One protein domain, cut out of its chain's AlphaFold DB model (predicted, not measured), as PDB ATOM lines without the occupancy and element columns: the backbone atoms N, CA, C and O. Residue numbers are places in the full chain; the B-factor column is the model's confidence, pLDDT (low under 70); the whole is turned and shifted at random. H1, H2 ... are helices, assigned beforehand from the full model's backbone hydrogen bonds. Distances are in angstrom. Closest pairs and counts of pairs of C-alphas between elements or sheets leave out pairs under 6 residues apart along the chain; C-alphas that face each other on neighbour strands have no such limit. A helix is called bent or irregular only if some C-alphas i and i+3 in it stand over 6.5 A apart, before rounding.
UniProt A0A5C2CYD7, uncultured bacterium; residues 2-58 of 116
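This is residues 2 to 58 of the 116 residues of a protein of uncultured bacterium (UniProt A0A5C2CYD7). What is the picture? There is little regular structure: two short helices, H1 and H2, lie far apart toward opposite ends of the longest axis of an open, looping fold, and the long link of residues 21 to 39 loops between them. What is its make-up? The printed part has 57 residues, 19 of them in H1 then H2, with no named strand, and is all helix by class. How large is it? It is only just loose, close to compact, with a radius of gyration of the C-alphas of 12.7 A and spans of 31 by 25 by 19 A.

Where is the longest helix? H2 is residues 40 to 49, 14.4 A long, from C-alpha 40 at (67.403, 89.467, 141.334). Where is the other? H1 is residues 12 to 20, 10.7 A long, ending at C-alpha 20 at (79.017, 97.284, 158.385).

Do they meet? H2 and H1 are apart, with no C-alpha of one within 8 A of the other. How are their backbones? In H2 every O i to N i+4 pair is within hydrogen-bond range, in H1 3 of 5; H1 is irregular, with C-alphas 14 and 17 7.6 A apart.

What is farthest apart? The C-alphas of Gly 32 and Glu 52, at 35.0 A. Is it cut or uncertain? The printed part has no cut; 24 residues have pLDDT under 70, among them 48 to 58.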
ATOM      1  N   PHE A   2      60.500  97.215 154.350       58.84
ATOM      2  CA  PHE A   2      60.113  96.922 155.734       58.84
ATOM      3  C   PHE A   2      60.790  97.939 156.667       58.84
ATOM      4  O   PHE A   2      61.936  98.318 156.387       58.84
ATOM      5  N   PRO A   3      60.159  98.383 157.765       56.28
ATOM      6  CA  PRO A   3      60.814  99.266 158.725       56.28
ATOM      7  C   PRO A   3      62.104  98.640 159.273       56.28
ATOM      8  O   PRO A   3      62.107  97.517 159.768       56.28
ATOM      9  N   GLY A   4      63.220  99.365 159.165       62.81
ATOM     10  CA  GLY A   4      64.529  98.909 159.649       62.81
ATOM     11  C   GLY A   4      65.345  98.048 158.676       62.81
ATOM     12  O   GLY A   4      66.473  97.696 159.014       62.81
ATOM     13  N   TYR A   5      64.843  97.757 157.468       73.75
ATOM     14  CA  TYR A   5      65.558  96.962 156.462       73.75
ATOM     15  C   TYR A   5      65.785  97.728 155.160       73.75
ATOM     16  O   TYR A   5      64.882  98.369 154.623       73.75
ATOM     17  N   ILE A   6      66.998  97.609 154.618       76.50
ATOM     18  CA  ILE A   6      67.389  98.202 153.340       76.50
ATOM     19  C   ILE A   6      67.981  97.114 152.450       76.50
ATOM     20  O   ILE A   6      68.840  96.348 152.883       76.50
ATOM     21  N   PHE A   7      67.540  97.074 151.194       80.94
ATOM     22  CA  PHE A   7      68.164  96.264 150.155       80.94
ATOM     23  C   PHE A   7      69.216  97.108 149.437       80.94
ATOM     24  O   PHE A   7      68.933  98.229 149.019       80.94
ATOM     25  N   ALA A   8      70.428  96.579 149.294       82.56
ATOM     26  CA  ALA A   8      71.528  97.276 148.642       82.56
ATOM     27  C   ALA A   8      72.241  96.345 147.664       82.56
ATOM     28  O   ALA A   8      72.548  95.202 147.995       82.56
ATOM     29  N   ARG A   9      72.537  96.857 146.466       86.44
ATOM     30  CA  ARG A   9      73.332  96.153 145.457       86.44
ATOM     31  C   ARG A   9      74.767  96.664 145.510       86.44
ATOM     32  O   ARG A   9      75.023  97.807 145.137       86.44
ATOM     33  N   PHE A  10      75.690  95.832 145.979       85.75
ATOM     34  CA  PHE A  10      77.105  96.176 146.099       85.75
ATOM     35  C   PHE A  10      77.993  94.931 146.000       85.75
ATOM     36  O   PHE A  10      77.533  93.809 146.189       85.75
ATOM     37  N   ASP A  11      79.275  95.148 145.709       86.81
ATOM     38  CA  ASP A  11      80.309  94.113 145.747       86.81
ATOM     39  C   ASP A  11      80.638  93.780 147.211       86.81
ATOM     40  O   ASP A  11      81.262  94.583 147.912       86.81
ATOM     41  N   ALA A  12      80.164  92.628 147.689       83.00
ATOM     42  CA  ALA A  12      80.327  92.223 149.080       83.00
ATOM     43  C   ALA A  12      81.804  92.022 149.459       83.00
ATOM     44  O   ALA A  12      82.220  92.490 150.517       83.00
ATOM     45  N   ASP A  13      82.623  91.444 148.582       83.38
ATOM     46  CA  ASP A  13      84.037  91.179 148.875       83.38
ATOM     47  C   ASP A  13      84.815  92.478 149.116       83.38
ATOM     48  O   ASP A  13      85.714  92.548 149.958       83.38
ATOM     49  N   ARG A  14      84.438  93.547 148.408       86.12
ATOM     50  CA  ARG A  14      85.122  94.843 148.501       86.12
ATOM     51  C   ARG A  14      84.490  95.819 149.478       86.12
ATOM     52  O   ARG A  14      85.207  96.621 150.078       86.12
ATOM     53  N   LEU A  15      83.166  95.825 149.606       87.75
ATOM     54  CA  LEU A  15      82.434  96.913 150.266       87.75
ATOM     55  C   LEU A  15      81.709  96.487 151.541       87.75
ATOM     56  O   LEU A  15      81.269  97.370 152.279       87.75
ATOM     57  N   LEU A  16      81.635  95.190 151.860       84.00
ATOM     58  CA  LEU A  16      80.907  94.715 153.039       84.00
ATOM     59  C   LEU A  16      81.384  95.376 154.334       84.00
ATOM     60  O   LEU A  16      80.558  95.824 155.125       84.00
ATOM     61  N   HIS A  17      82.699  95.515 154.524       84.12
ATOM     62  CA  HIS A  17      83.250  96.190 155.702       84.12
ATOM     63  C   HIS A  17      82.750  97.640 155.817       84.12
ATOM     64  O   HIS A  17      82.368  98.079 156.896       84.12
ATOM     65  N   LYS A  18      82.672  98.384 154.704       87.12
ATOM     66  CA  LYS A  18      82.170  99.768 154.707       87.12
ATOM     67  C   LYS A  18      80.693  99.826 155.076       87.12
ATOM     68  O   LYS A  18      80.300 100.700 155.843       87.12
ATOM     69  N   VAL A  19      79.890  98.894 154.559       85.44
ATOM     70  CA  VAL A  19      78.460  98.796 154.887       85.44
ATOM     71  C   VAL A  19      78.272  98.519 156.379       85.44
ATOM     72  O   VAL A  19      77.490  99.210 157.024       85.44
ATOM     73  N   TRP A  20      79.049  97.596 156.951       81.75
ATOM     74  CA  TRP A  20      79.017  97.284 158.385       81.75
ATOM     75  C   TRP A  20      79.327  98.485 159.284       81.75
ATOM     76  O   TRP A  20      78.675  98.666 160.307       81.75
ATOM     77  N   TYR A  21      80.293  99.324 158.904       84.31
ATOM     78  CA  TYR A  21      80.676 100.508 159.683       84.31
ATOM     79  C   TYR A  21      79.902 101.778 159.302       84.31
ATOM     80  O   TYR A  21      80.209 102.867 159.795       84.31
ATOM     81  N   THR A  22      78.897 101.677 158.430       87.12
ATOM     82  CA  THR A  22      78.069 102.828 158.072       87.12
ATOM     83  C   THR A  22      77.141 103.176 159.232       87.12
ATOM     84  O   THR A  22      76.389 102.341 159.731       87.12
ATOM     85  N   ARG A  23      77.164 104.442 159.663       84.62
ATOM     86  CA  ARG A  23      76.321 104.923 160.765       84.62
ATOM     87  C   ARG A  23      74.839 104.671 160.457       84.62
ATOM     88  O   ARG A  23      74.335 105.164 159.454       84.62
ATOM     89  N   GLY A  24      74.146 103.974 161.356       80.25
ATOM     90  CA  GLY A  24      72.731 103.618 161.198       80.25
ATOM     91  C   GLY A  24      72.490 102.213 160.638       80.25
ATOM     92  O   GLY A  24      71.347 101.770 160.624       80.25
ATOM     93  N   VAL A  25      73.540 101.489 160.235       82.94
ATOM     94  CA  VAL A  25      73.451 100.060 159.916       82.94
ATOM     95  C   VAL A  25      73.657  99.263 161.199       82.94
ATOM     96  O   VAL A  25      74.698  99.368 161.841       82.94
ATOM     97  N   HIS A  26      72.652  98.477 161.586       75.44
ATOM     98  CA  HIS A  26      72.760  97.587 162.742       75.44
ATOM     99  C   HIS A  26      73.503  96.291 162.387       75.44
ATOM    100  O   HIS A  26      74.389  95.855 163.114       75.44
ATOM    101  N   SER A  27      73.147  95.670 161.260       76.25
ATOM    102  CA  SER A  27      73.723  94.397 160.821       76.25
ATOM    103  C   SER A  27      73.398  94.114 159.354       76.25
ATOM    104  O   SER A  27      72.327  94.490 158.877       76.25
ATOM    105  N   VAL A  28      74.282  93.388 158.664       77.62
ATOM    106  CA  VAL A  28      73.988  92.789 157.351       77.62
ATOM    107  C   VAL A  28      73.476  91.366 157.568       77.62
ATOM    108  O   VAL A  28      74.107  90.588 158.281       77.62
ATOM    109  N   ILE A  29      72.333  91.028 156.971       72.44
ATOM    110  CA  ILE A  29      71.710  89.711 157.141       72.44
ATOM    111  C   ILE A  29      72.467  88.662 156.329       72.44
ATOM    112  O   ILE A  29      72.805  88.868 155.162       72.44
ATOM    113  N   GLY A  30      72.694  87.509 156.949       66.31
ATOM    114  CA  GLY A  30      73.336  86.381 156.305       66.31
ATOM    115  C   GLY A  30      73.234  85.106 157.129       66.31
ATOM    116  O   GLY A  30      73.069  85.150 158.349       66.31
ATOM    117  N   PHE A  31      73.335  83.966 156.458       57.88
ATOM    118  CA  PHE A  31      73.392  82.653 157.090       57.88
ATOM    119  C   PHE A  31      74.853  82.227 157.293       57.88
ATOM    120  O   PHE A  31      75.690  82.392 156.410       57.88
ATOM    121  N   GLY A  32      75.182  81.689 158.472       56.81
ATOM    122  CA  GLY A  32      76.527  81.166 158.753       56.81
ATOM    123  C   GLY A  32      77.637  82.223 158.847       56.81
ATOM    124  O   GLY A  32      78.803  81.894 158.666       56.81
ATOM    125  N   GLY A  33      77.293  83.487 159.115       57.31
ATOM    126  CA  GLY A  33      78.268  84.573 159.291       57.31
ATOM    127  C   GLY A  33      78.747  85.236 157.996       57.31
ATOM    128  O   GLY A  33      79.601  86.116 158.056       57.31
ATOM    129  N   SER A  34      78.190  84.858 156.841       62.69
ATOM    130  CA  SER A  34      78.457  85.498 155.544       62.69
ATOM    131  C   SER A  34      77.181  86.127 154.979       62.69
ATOM    132  O   SER A  34      76.113  85.527 155.137       62.69
ATOM    133  N   PRO A  35      77.247  87.302 154.317       68.56
ATOM    134  CA  PRO A  35      76.075  87.925 153.703       68.56
ATOM    135  C   PRO A  35      75.450  86.965 152.701       68.56
ATOM    136  O   PRO A  35      76.155  86.377 151.881       68.56
ATOM    137  N   SER A  36      74.133  86.809 152.754       71.31
ATOM    138  CA  SER A  36      73.439  85.938 151.811       71.31
ATOM    139  C   SER A  36      72.896  86.774 150.654       71.31
ATOM    140  O   SER A  36      72.065  87.653 150.896       71.31
ATOM    141  N   PRO A  37      73.368  86.551 149.411       75.56
ATOM    142  CA  PRO A  37      72.853  87.275 148.263       75.56
ATOM    143  C   PRO A  37      71.388  86.907 148.038       75.56
ATOM    144  O   PRO A  37      70.972  85.763 148.227       75.56
ATOM    145  N   ILE A  38      70.610  87.897 147.620       74.19
ATOM    146  CA  ILE A  38      69.205  87.732 147.263       74.19
ATOM    147  C   ILE A  38      69.135  87.666 145.741       74.19
ATOM    148  O   ILE A  38      69.786  88.458 145.065       74.19
ATOM    149  N   ALA A  39      68.363  86.719 145.206       74.94
ATOM    150  CA  ALA A  39      68.175  86.591 143.766       74.94
ATOM    151  C   ALA A  39      67.497  87.842 143.185       74.94
ATOM    152  O   ALA A  39      66.547  88.370 143.770       74.94
ATOM    153  N   ASP A  40      67.940  88.274 142.003       73.44
ATOM    154  CA  ASP A  40      67.403  89.467 141.334       73.44
ATOM    155  C   ASP A  40      65.891  89.365 141.093       73.44
ATOM    156  O   ASP A  40      65.174  90.353 141.225       73.44
ATOM    157  N   GLU A  41      65.378  88.163 140.821       65.00
ATOM    158  CA  GLU A  41      63.941  87.898 140.664       65.00
ATOM    159  C   GLU A  41      63.132  88.289 141.909       65.00
ATOM    160  O   GLU A  41      62.052  88.869 141.795       65.00
ATOM    161  N   VAL A  42      63.678  88.033 143.102       62.09
ATOM    162  CA  VAL A  42      63.043  88.391 144.377       62.09
ATOM    163  C   VAL A  42      63.060  89.903 144.568       62.09
ATOM    164  O   VAL A  42      62.050  90.479 144.961       62.09
ATOM    165  N   ILE A  43      64.172  90.572 144.247       71.62
ATOM    166  CA  ILE A  43      64.260  92.038 144.319       71.62
ATOM    167  C   ILE A  43      63.282  92.691 143.339       71.62
ATOM    168  O   ILE A  43      62.582  93.627 143.722       71.62
ATOM    169  N   ASN A  44      63.179  92.172 142.117       70.88
ATOM    170  CA  ASN A  44      62.240  92.664 141.111       70.88
ATOM    171  C   ASN A  44      60.787  92.501 141.576       70.88
ATOM    172  O   ASN A  44      59.997  93.434 141.456       70.88
ATOM    173  N   LEU A  45      60.441  91.353 142.166       63.91
ATOM    174  CA  LEU A  45      59.110  91.120 142.731       63.91
ATOM    175  C   LEU A  45      58.811  92.050 143.915       63.91
ATOM    176  O   LEU A  45      57.698  92.548 144.049       63.91
ATOM    177  N   LEU A  46      59.799  92.328 144.765       66.00
ATOM    178  CA  LEU A  46      59.634  93.290 145.852       66.00
ATOM    179  C   LEU A  46      59.452  94.713 145.310       66.00
ATOM    180  O   LEU A  46      58.623  95.452 145.828       66.00
ATOM    181  N   GLN A  47      60.176  95.095 144.255       73.06
ATOM    182  CA  GLN A  47      60.050  96.408 143.617       73.06
ATOM    183  C   GLN A  47      58.680  96.628 142.969       73.06
ATOM    184  O   GLN A  47      58.167  97.741 143.044       73.06
ATOM    185  N   THR A  48      58.056  95.600 142.387       66.56
ATOM    186  CA  THR A  48      56.691  95.726 141.837       66.56
ATOM    187  C   THR A  48      55.620  95.869 142.921       66.56
ATOM    188  O   THR A  48      54.530  96.358 142.637       66.56
ATOM    189  N   GLN A  49      55.926  95.472 144.158       60.59
ATOM    190  CA  GLN A  49      55.038  95.581 145.321       60.59
ATOM    191  C   GLN A  49      55.296  96.829 146.181       60.59
ATOM    192  O   GLN A  49      54.547  97.097 147.123       60.59
ATOM    193  N   VAL A  50      56.356  97.589 145.896       65.19
ATOM    194  CA  VAL A  50      56.650  98.850 146.581       65.19
ATOM    195  C   VAL A  50      55.667  99.922 146.102       65.19
ATOM    196  O   VAL A  50      55.584 100.210 144.911       65.19
ATOM    197  N   GLY A  51      54.922 100.515 147.039       61.97
ATOM    198  CA  GLY A  51      54.049 101.657 146.766       61.97
ATOM    199  C   GLY A  51      54.836 102.946 146.500       61.97
ATOM    200  O   GLY A  51      56.050 102.999 146.684       61.97
ATOM    201  N   GLU A  52      54.141 104.018 146.107       61.06
ATOM    202  CA  GLU A  52      54.749 105.331 145.806       61.06
ATOM    203  C   GLU A  52      55.565 105.930 146.970       61.06
ATOM    204  O   GLU A  52      56.438 106.768 146.753       61.06
ATOM    205  N   ASP A  53      55.315 105.486 148.203       62.41
ATOM    206  CA  ASP A  53      56.020 105.904 149.418       62.41
ATOM    207  C   ASP A  53      57.337 105.142 149.668       62.41
ATOM    208  O   ASP A  53      58.043 105.436 150.634       62.41
ATOM    209  N   GLY A  54      57.694 104.174 148.817       60.09
ATOM    210  CA  GLY A  54      58.887 103.339 148.988       60.09
ATOM    211  C   GLY A  54      58.683 102.154 149.943       60.09
ATOM    212  O   GLY A  54      59.591 101.332 150.129       60.09
ATOM    213  N   TYR A  55      57.492 101.995 150.526       54.12
ATOM    214  CA  TYR A  55      57.186 100.922 151.470       54.12
ATOM    215  C   TYR A  55      56.399  99.788 150.797       54.12
ATOM    216  O   TYR A  55      55.656  99.992 149.843       54.12
ATOM    217  N   ILE A  56      56.623  98.553 151.260       50.81
ATOM    218  CA  ILE A  56      55.796  97.414 150.840       50.81
ATOM    219  C   ILE A  56      54.723  97.365 151.905       50.81
ATOM    220  O   ILE A  56      55.036  97.177 153.080       50.81
ATOM    221  N   LYS A  57      53.476  97.605 151.516       54.28
ATOM    222  CA  LYS A  57      52.355  97.481 152.440       54.28
ATOM    223  C   LYS A  57      52.067  95.994 152.588       54.28
ATOM    224  O   LYS A  57      51.381  95.414 151.754       54.28
ATOM    225  N   LEU A  58      52.642  95.368 153.616       48.06
ATOM    226  CA  LEU A  58      52.145  94.071 154.054       48.06
ATOM    227  C   LEU A  58      50.788  94.274 154.717       48.06
ATOM    228  O   LEU A  58      50.589  95.161 155.556       48.06
TER     229      LEU A  58